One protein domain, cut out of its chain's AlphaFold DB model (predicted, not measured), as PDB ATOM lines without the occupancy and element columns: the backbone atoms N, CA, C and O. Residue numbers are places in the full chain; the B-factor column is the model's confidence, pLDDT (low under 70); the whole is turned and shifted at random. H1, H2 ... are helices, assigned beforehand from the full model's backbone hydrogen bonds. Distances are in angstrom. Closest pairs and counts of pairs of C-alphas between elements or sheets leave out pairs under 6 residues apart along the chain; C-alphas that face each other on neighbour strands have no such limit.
ATOM      1  N   ILE A  13     334.098 346.027 266.631       87.81
ATOM      2  CA  ILE A  13     332.662 345.868 266.356       87.81
ATOM      3  C   ILE A  13     331.788 346.783 267.224       87.81
ATOM      4  O   ILE A  13     330.953 347.516 266.705       87.81
ATOM      5  N   ASN A  14     332.045 346.853 268.533       87.50
ATOM      6  CA  ASN A  14     331.273 347.695 269.454       87.50
ATOM      7  C   ASN A  14     331.423 349.192 269.139       87.50
ATOM      8  O   ASN A  14     330.453 349.952 269.196       87.50
ATOM      9  N   LYS A  15     332.642 349.618 268.788       90.38
ATOM     10  CA  LYS A  15     332.930 351.003 268.404       90.38
ATOM     11  C   LYS A  15     332.226 351.350 267.093       90.38
ATOM     12  O   LYS A  15     331.579 352.391 267.004       90.38
ATOM     13  N   ASN A  16     332.311 350.463 266.107       91.38
ATOM     14  CA  ASN A  16     331.736 350.676 264.786       91.38
ATOM     15  C   ASN A  16     330.207 350.667 264.830       91.38
ATOM     16  O   ASN A  16     329.606 351.561 264.254       91.38
ATOM     17  N   ILE A  17     329.573 349.764 265.589       89.12
ATOM     18  CA  ILE A  17     328.112 349.763 265.792       89.12
ATOM     19  C   ILE A  17     327.645 351.087 266.402       89.12
ATOM     20  O   ILE A  17     326.656 351.672 265.959       89.12
ATOM     21  N   ARG A  18     328.362 351.602 267.409       91.12
ATOM     22  CA  ARG A  18     328.033 352.905 267.999       91.12
ATOM     23  C   ARG A  18     328.094 354.019 266.953       91.12
ATOM     24  O   ARG A  18     327.198 354.858 266.918       91.12
ATOM     25  N   LEU A  19     329.120 354.021 266.106       92.31
ATOM     26  CA  LEU A  19     329.262 355.013 265.043       92.31
ATOM     27  C   LEU A  19     328.201 354.837 263.948       92.31
ATOM     28  O   LEU A  19     327.638 355.828 263.502       92.31
ATOM     29  N   VAL A  20     327.835 353.604 263.588       91.25
ATOM     30  CA  VAL A  20     326.715 353.305 262.678       91.25
ATOM     31  C   VAL A  20     325.415 353.912 263.185       91.25
ATOM     32  O   VAL A  20     324.712 354.566 262.421       91.25
ATOM     33  N   ARG A  21     325.103 353.768 264.476       89.75
ATOM     34  CA  ARG A  21     323.904 354.390 265.061       89.75
ATOM     35  C   ARG A  21     323.932 355.911 264.926       89.75
ATOM     36  O   ARG A  21     322.936 356.502 264.522       89.75
ATOM     37  N   LEU A  22     325.087 356.533 265.178       90.50
ATOM     38  CA  LEU A  22     325.274 357.975 264.983       90.50
ATOM     39  C   LEU A  22     325.131 358.387 263.510       90.50
ATOM     40  O   LEU A  22     324.544 359.432 263.236       90.50
ATOM     41  N   ILE A  23     325.616 357.570 262.568       89.56
ATOM     42  CA  ILE A  23     325.440 357.778 261.120       89.56
ATOM     43  C   ILE A  23     323.952 357.725 260.762       89.56
ATOM     44  O   ILE A  23     323.436 358.651 260.139       89.56
ATOM     45  N   LEU A  24     323.238 356.687 261.203       86.50
ATOM     46  CA  LEU A  24     321.805 356.513 260.945       86.50
ATOM     47  C   LEU A  24     320.951 357.630 261.572       86.50
ATOM     48  O   LEU A  24     319.891 357.967 261.038       86.50
ATOM     49  N   ASP A  25     321.410 358.203 262.688       87.31
ATOM     50  CA  ASP A  25     320.822 359.370 263.355       87.31
ATOM     51  C   ASP A  25     321.204 360.725 262.744       87.31
ATOM     52  O   ASP A  25     320.632 361.737 263.147       87.31
ATOM     53  N   GLY A  26     322.147 360.774 261.798       86.94
ATOM     54  CA  GLY A  26     322.651 362.028 261.226       86.94
ATOM     55  C   GLY A  26     323.497 362.865 262.195       86.94
ATOM     56  O   GLY A  26     323.603 364.074 262.023       86.94
ATOM     57  N   LYS A  27     324.079 362.242 263.229       89.94
ATOM     58  CA  LYS A  27     324.892 362.889 264.282       89.94
ATOM     59  C   LYS A  27     326.391 362.579 264.183       89.94
ATOM     60  O   LYS A  27     327.140 362.885 265.104       89.94
ATOM     61  N   CYS A  28     326.817 361.918 263.114       90.19
ATOM     62  CA  CYS A  28     328.208 361.528 262.889       90.19
ATOM     63  C   CYS A  28     328.977 362.642 262.163       90.19
ATOM     64  O   CYS A  28     328.417 363.287 261.275       90.19
ATOM     65  N   SER A  29     330.251 362.859 262.501       91.00
ATOM     66  CA  SER A  29     331.109 363.758 261.720       91.00
ATOM     67  C   SER A  29     331.511 363.132 260.377       91.00
ATOM     68  O   SER A  29     331.534 361.909 260.218       91.00
ATOM     69  N   GLN A  30     331.886 363.960 259.396       89.19
ATOM     70  CA  GLN A  30     332.291 363.478 258.067       89.19
ATOM     71  C   GLN A  30     333.518 362.546 258.123       89.19
ATOM     72  O   GLN A  30     333.589 361.563 257.386       89.19
ATOM     73  N   ALA A  31     334.475 362.838 259.009       88.88
ATOM     74  CA  ALA A  31     335.678 362.026 259.182       88.88
ATOM     75  C   ALA A  31     335.357 360.643 259.779       88.88
ATOM     76  O   ALA A  31     335.855 359.623 259.300       88.88
ATOM     77  N   GLU A  32     334.488 360.600 260.792       87.38
ATOM     78  CA  GLU A  32     334.026 359.351 261.404       87.38
ATOM     79  C   GLU A  32     333.212 358.508 260.421       87.38
ATOM     80  O   GLU A  32     333.406 357.295 260.352       87.38
ATOM     81  N   HIS A  33     332.353 359.149 259.623       90.75
ATOM     82  CA  HIS A  33     331.561 358.481 258.597       90.75
ATOM     83  C   HIS A  33     332.454 357.729 257.604       90.75
ATOM     84  O   HIS A  33     332.294 356.522 257.424       90.75
ATOM     85  N   SER A  34     333.427 358.411 256.992       91.38
ATOM     86  CA  SER A  34     334.323 357.792 256.007       91.38
ATOM     87  C   SER A  34     335.128 356.630 256.595       91.38
ATOM     88  O   SER A  34     335.219 355.572 255.976       91.38
ATOM     89  N   CYS A  35     335.661 356.796 257.810       90.06
ATOM     90  CA  CYS A  35     336.441 355.762 258.491       90.06
ATOM     91  C   CYS A  35     335.609 354.496 258.765       90.06
ATOM     92  O   CYS A  35     336.045 353.372 258.509       90.06
ATOM     93  N   VAL A  36     334.378 354.677 259.244       90.50
ATOM     94  CA  VAL A  36     333.481 353.577 259.616       90.50
ATOM     95  C   VAL A  36     332.937 352.859 258.392       90.50
ATOM     96  O   VAL A  36     332.932 351.632 258.371       90.50
ATOM     97  N   VAL A  37     332.545 353.596 257.351       89.56
ATOM     98  CA  VAL A  37     332.077 353.007 256.089       89.56
ATOM     99  C   VAL A  37     333.187 352.198 255.422       89.56
ATOM    100  O   VAL A  37     332.948 351.068 255.002       89.56
ATOM    101  N   GLN A  38     334.417 352.720 255.391       93.06
ATOM    102  CA  GLN A  38     335.558 351.976 254.858       93.06
ATOM    103  C   GLN A  38     335.797 350.675 255.633       93.06
ATOM    104  O   GLN A  38     336.060 349.641 255.024       93.06
ATOM    105  N   HIS A  39     335.698 350.701 256.964       92.25
ATOM    106  CA  HIS A  39     335.861 349.494 257.769       92.25
ATOM    107  C   HIS A  39     334.735 348.481 257.528       92.25
ATOM    108  O   HIS A  39     335.011 347.303 257.322       92.25
ATOM    109  N   ILE A  40     333.478 348.933 257.539       91.69
ATOM    110  CA  ILE A  40     332.295 348.084 257.343       91.69
ATOM    111  C   ILE A  40     332.356 347.360 255.999       91.69
ATOM    112  O   ILE A  40     332.146 346.155 255.955       91.69
ATOM    113  N   ASN A  41     332.731 348.064 254.929       90.94
ATOM    114  CA  ASN A  41     332.835 347.473 253.593       90.94
ATOM    115  C   ASN A  41     333.886 346.352 253.494       90.94
ATOM    116  O   ASN A  41     333.829 345.552 252.567       90.94
ATOM    117  N   ASN A  42     334.838 346.296 254.428       91.88
ATOM    118  CA  ASN A  42     335.913 345.303 254.451       91.88
ATOM    119  C   ASN A  42     335.786 344.301 255.612       91.88
ATOM    120  O   ASN A  42     336.664 343.460 255.791       91.88
ATOM    121  N   CYS A  43     334.732 344.389 256.427       91.94
ATOM    122  CA  CYS A  43     334.557 343.560 257.614       91.94
ATOM    123  C   CYS A  43     333.146 342.977 257.658       91.94
ATOM    124  O   CYS A  43     332.195 343.671 258.021       91.94
ATOM    125  N   SER A  44     333.032 341.682 257.355       87.31
ATOM    126  CA  SER A  44     331.760 340.952 257.317       87.31
ATOM    127  C   SER A  44     330.969 341.081 258.624       87.31
ATOM    128  O   SER A  44     329.794 341.431 258.583       87.31
ATOM    129  N   ASP A  45     331.621 340.935 259.785       88.81
ATOM    130  CA  ASP A  45     330.959 341.070 261.093       88.81
ATOM    131  C   ASP A  45     330.335 342.461 261.285       88.81
ATOM    132  O   ASP A  45     329.239 342.609 261.823       88.81
ATOM    133  N   CYS A  46     331.048 343.513 260.867       90.88
ATOM    134  CA  CYS A  46     330.558 344.883 260.995       90.88
ATOM    135  C   CYS A  46     329.470 345.191 259.960       90.88
ATOM    136  O   CYS A  46     328.559 345.960 260.266       90.88
ATOM    137  N   PHE A  47     329.551 344.595 258.768       90.31
ATOM    138  CA  PHE A  47     328.536 344.715 257.727       90.31
ATOM    139  C   PHE A  47     327.209 344.086 258.150       90.31
ATOM    140  O   PHE A  47     326.189 344.771 258.122       90.31
ATOM    141  N   GLU A  48     327.223 342.856 258.662       89.81
ATOM    142  CA  GLU A  48     326.008 342.198 259.160       89.81
ATOM    143  C   GLU A  48     325.315 343.032 260.248       89.81
ATOM    144  O   GLU A  48     324.098 343.222 260.238       89.81
ATOM    145  N   GLN A  49     326.088 343.594 261.185       88.38
ATOM    146  CA  GLN A  49     325.534 344.456 262.234       88.38
ATOM    147  C   GLN A  49     325.001 345.784 261.682       88.38
ATOM    148  O   GLN A  49     323.967 346.274 262.140       88.38
ATOM    149  N   TYR A  50     325.672 346.364 260.685       90.44
ATOM    150  CA  TYR A  50     325.195 347.556 259.992       90.44
ATOM    151  C   TYR A  50     323.845 347.321 259.303       90.44
ATOM    152  O   TYR A  50     322.953 348.169 259.405       90.44
ATOM    153  N   GLU A  51     323.669 346.178 258.637       90.25
ATOM    154  CA  GLU A  51     322.408 345.826 257.979       90.25
ATOM    155  C   GLU A  51     321.263 345.702 258.988       90.25
ATOM    156  O   GLU A  51     320.181 346.256 258.769       90.25
ATOM    157  N   VAL A  52     321.513 345.058 260.133       90.56
ATOM    158  CA  VAL A  52     320.535 344.946 261.226       90.56
ATOM    159  C   VAL A  52     320.105 346.329 261.728       90.56
ATOM    160  O   VAL A  52     318.910 346.629 261.762       90.56
ATOM    161  N   GLU A  53     321.054 347.201 262.080       89.88
ATOM    162  CA  GLU A  53     320.767 348.556 262.580       89.88
ATOM    163  C   GLU A  53     320.019 349.408 261.538       89.88
ATOM    164  O   GLU A  53     319.058 350.118 261.859       89.88
ATOM    165  N   SER A  54     320.404 349.290 260.266       88.19
ATOM    166  CA  SER A  54     319.756 349.983 259.151       88.19
ATOM    167  C   SER A  54     318.310 349.523 258.963       88.19
ATOM    168  O   SER A  54     317.410 350.355 258.801       88.19
ATOM    169  N   HIS A  55     318.057 348.215 259.051       87.62
ATOM    170  CA  HIS A  55     316.716 347.653 258.930       87.62
ATOM    171  C   HIS A  55     315.821 348.057 260.108       87.62
ATOM    172  O   HIS A  55     314.673 348.458 259.909       87.62
ATOM    173  N   ILE A  56     316.356 348.052 261.333       87.00
ATOM    174  CA  ILE A  56     315.657 348.561 262.521       87.00
ATOM    175  C   ILE A  56     315.261 350.029 262.314       87.00
ATOM    176  O   ILE A  56     314.102 350.403 262.521       87.00
ATOM    177  N   ARG A  57     316.187 350.872 261.837       85.69
ATOM    178  CA  ARG A  57     315.887 352.281 261.550       85.69
ATOM    179  C   ARG A  57     314.836 352.436 260.453       85.69
ATOM    180  O   ARG A  57     313.956 353.293 260.574       85.69
ATOM    181  N   PHE A  58     314.899 351.625 259.403       84.25
ATOM    182  CA  PHE A  58     313.891 351.603 258.348       84.25
ATOM    183  C   PHE A  58     312.505 351.234 258.898       84.25
ATOM    184  O   PHE A  58     311.526 351.922 258.599       84.25
ATOM    185  N   LEU A  59     312.408 350.215 259.755       83.62
ATOM    186  CA  LEU A  59     311.155 349.825 260.406       83.62
ATOM    187  C   LEU A  59     310.597 350.950 261.277       83.62
ATOM    188  O   LEU A  59     309.407 351.251 261.192       83.62
ATOM    189  N   PHE A  60     311.439 351.639 262.049       83.19
ATOM    190  CA  PHE A  60     310.999 352.805 262.812       83.19
ATOM    191  C   PHE A  60     310.486 353.930 261.903       83.19
ATOM    192  O   PHE A  60     309.383 354.435 262.117       83.19
ATOM    193  N   LYS A  61     311.216 354.274 260.836       79.06
ATOM    194  CA  LYS A  61     310.780 355.295 259.869       79.06
ATOM    195  C   LYS A  61     309.481 354.913 259.155       79.06
ATOM    196  O   LYS A  61     308.663 355.775 258.875       79.06
ATOM    197  N   THR A  62     309.251 353.640 258.859       76.06
ATOM    198  CA  THR A  62     308.077 353.224 258.074       76.06
ATOM    199  C   THR A  62     306.849 352.915 258.927       76.06
ATOM    200  O   THR A  62     305.731 353.208 258.501       76.06
ATOM    201  N   LYS A  63     307.027 352.343 260.125       67.81
ATOM    202  CA  LYS A  63     305.931 351.904 261.005       67.81
ATOM    203  C   LYS A  63     305.543 352.936 262.063       67.81
ATOM    204  O   LYS A  63     304.365 352.996 262.407       67.81
ATOM    205  N   LEU A  64     306.482 353.751 262.557       64.12
ATOM    206  CA  LEU A  64     306.176 354.809 263.532       64.12
ATOM    207  C   LEU A  64     305.884 356.161 262.873       64.12
ATOM    208  O   LEU A  64     305.058 356.910 263.381       64.12
ATOM    209  N   SER A  65     306.481 356.467 261.718       60.03
ATOM    210  CA  SER A  65     306.369 357.805 261.112       60.03
ATOM    211  C   SER A  65     305.036 358.098 260.395       60.03
ATOM    212  O   SER A  65     304.920 359.128 259.738       60.03
ATOM    213  N   LYS A  66     304.025 357.222 260.496       58.09
ATOM    214  CA  LYS A  66     302.722 357.369 259.809       58.09
ATOM    215  C   LYS A  66     301.499 357.337 260.726       58.09
ATOM    216  O   LYS A  66     300.386 357.163 260.236       58.09
ATOM    217  N   LYS A  67     301.663 357.493 262.042       60.81
ATOM    218  CA  LYS A  67     300.512 357.652 262.940       60.81
ATOM    219  C   LYS A  67     300.562 359.028 263.595       60.81
ATOM    220  O   LYS A  67     301.489 359.266 264.369       60.81
ATOM    221  N   PRO A  68     299.613 359.937 263.297       60.41
ATOM    222  CA  PRO A  68     299.459 361.130 264.113       60.41
ATOM    223  C   PRO A  68     299.236 360.686 265.558       60.41
ATOM    224  O   PRO A  68     298.484 359.741 265.818       60.41
ATOM    225  N   ILE A  69     299.931 361.333 266.492       63.75
ATOM    226  CA  ILE A  69     299.683 361.126 267.915       63.75
ATOM    227  C   ILE A  69     298.239 361.581 268.161       63.75
ATOM    228  O   ILE A  69     297.920 362.727 267.832       63.75
ATOM    229  N   PRO A  70     297.352 360.717 268.684       73.81
ATOM    230  CA  PRO A  70     295.984 361.114 268.985       73.81
ATOM    231  C   PRO A  70     295.983 362.349 269.885       73.81
ATOM    232  O   PRO A  70     296.737 362.410 270.856       73.81
ATOM    233  N   THR A  71     295.126 363.328 269.601       76.94
ATOM    234  CA  THR A  71     295.058 364.601 270.344       76.94
ATOM    235  C   THR A  71     294.809 364.397 271.844       76.94
ATOM    236  O   THR A  71     295.180 365.231 272.663       76.94
ATOM    237  N   ASN A  72     294.231 363.254 272.217       77.69
ATOM    238  CA  ASN A  72     293.945 362.851 273.590       77.69
ATOM    239  C   ASN A  72     295.034 361.964 274.233       77.69
ATOM    240  O   ASN A  72     294.841 361.487 275.349       77.69
ATOM    241  N   PHE A  73     296.163 361.706 273.568       75.00
ATOM    242  CA  PHE A  73     297.204 360.804 274.075       75.00
ATOM    243  C   PHE A  73     297.820 361.310 275.387       75.00
ATOM    244  O   PHE A  73     298.030 360.541 276.322       75.00
ATOM    245  N   ALA A  74     298.021 362.626 275.499       72.81
ATOM    246  CA  ALA A  74     298.501 363.258 276.725       72.81
ATOM    247  C   ALA A  74     297.502 363.141 277.890       72.81
ATOM    248  O   ALA A  74     297.932 363.065 279.040       72.81
ATOM    249  N   SER A  75     296.193 363.119 277.613       78.75
ATOM    250  CA  SER A  75     295.159 362.874 278.629       78.75
ATOM    251  C   SER A  75     295.168 361.411 279.067       78.75
ATOM    252  O   SER A  75     295.273 361.142 280.254       78.75
ATOM    253  N   GLN A  76     295.232 360.468 278.119       78.25
ATOM    254  CA  GLN A  76     295.288 359.029 278.413       78.25
ATOM    255  C   GLN A  76     296.504 358.621 279.263       78.25
ATOM    256  O   GLN A  76     296.396 357.750 280.126       78.25
ATOM    257  N   ILE A  77     297.671 359.238 279.035       81.00
ATOM    258  CA  ILE A  77     298.857 359.023 279.881       81.00
ATOM    259  C   ILE A  77     298.605 359.552 281.297       81.00
ATOM    260  O   ILE A  77     298.920 358.871 282.270       81.00
ATOM    261  N   ARG A  78     298.017 360.748 281.414       80.06
ATOM    262  CA  ARG A  78     297.717 361.388 282.702       80.06
ATOM    263  C   ARG A  78     296.740 360.561 283.524       80.06
ATOM    264  O   ARG A  78     296.995 360.327 284.698       80.06
ATOM    265  N   ASP A  79     295.692 360.059 282.883       78.00
ATOM    266  CA  ASP A  79     294.686 359.213 283.518       78.00
ATOM    267  C   ASP A  79     295.324 357.918 284.032       78.00
ATOM    268  O   ASP A  79     295.136 357.548 285.188       78.00
ATOM    269  N   LYS A  80     296.179 357.266 283.232       72.00
ATOM    270  CA  LYS A  80     296.900 356.059 283.671       72.00
ATOM    271  C   LYS A  80     297.899 356.308 284.802       72.00
ATOM    272  O   LYS A  80     298.034 355.444 285.664       72.00
ATOM    273  N   CYS A  81     298.595 357.445 284.812       72.62
ATOM    274  CA  CYS A  81     299.513 357.800 285.899       72.62
ATOM    275  C   CYS A  81     298.767 358.170 287.191       72.62
ATOM    276  O   CYS A  81     299.203 357.800 288.280       72.62
ATOM    277  N   ASN A  82     297.625 358.853 287.082       62.44
ATOM    278  CA  ASN A  82     296.822 359.263 288.235       62.44
ATOM    279  C   ASN A  82     296.031 358.099 288.854       62.44
ATOM    280  O   ASN A  82     295.796 358.102 290.058       62.44
ATOM    281  N   LEU A  83     295.689 357.068 288.075       55.88
ATOM    282  CA  LEU A  83     295.037 355.854 288.585       55.88
ATOM    283  C   LEU A  83     295.950 354.972 289.458       55.88
ATOM    284  O   LEU A  83     295.447 354.086 290.140       55.88
ATOM    285  N   GLN A  84     297.271 355.196 289.479       52.28
ATOM    286  CA  GLN A  84     298.189 354.436 290.346       52.28
ATOM    287  C   GLN A  84     298.378 355.036 291.750       52.28
ATOM    288  O   GLN A  84     299.090 354.446 292.558       52.28
TER     289      GLN A  84
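Overview. This is residues 13 to 84 of the 87 residues of an uncharacterized protein of Flammeovirgaceae bacterium (UniProt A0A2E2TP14). H1, H2 and the part of H3 before residue 59 make a small compact body, from which residues 59 to 84 stick out as an arm with H4 alone at its far end. The printed part has 72 residues with four named helices, H1 to H4 in order, and no named strand; it is all helix. It is extended, with a radius of gyration of the C-alphas of 18.1 A, and the arm makes the length of its 53 by 23 by 22 A.

Along the chain. H1, residues 13 to 24, begins at C-alpha 13 (332.662, 345.868, 266.356). H2 is residues 30 to 41; H3, residues 44 to 64, is 29.8 A long. H4, residues 73 to 84, ends at C-alpha 84 (298.189, 354.436, 290.346).

Arrangement. H1 touches H2, the closest C-alphas being Asn 16 and Val 36, 6.2 A, at a steep tilt of 57 degrees, opposite ways. H1 touches H3, closest C-alphas Ile 13 and Cys 46, 5.8 A, the same way at a shallow tilt of 34 degrees, only just short of steep. H2 and H3 touch only at the corner, with residues 39 to 41 and 46 to 50 alone; the closest C-alphas are Ile 40 and Phe 47, 5.1 A. H4 is apart from the other helices. Each O i to N i+4 pair is within hydrogen-bond range in H1, H2 and H3, and 7 of 8 in H4.

Size, cuts and confidence. The C-alphas farthest apart, Asn 42 and Leu 83, are 54.3 A apart. The printed part has no cut and no long link. pLDDT is under 70 in residues 63 to 69 and 82 to 84.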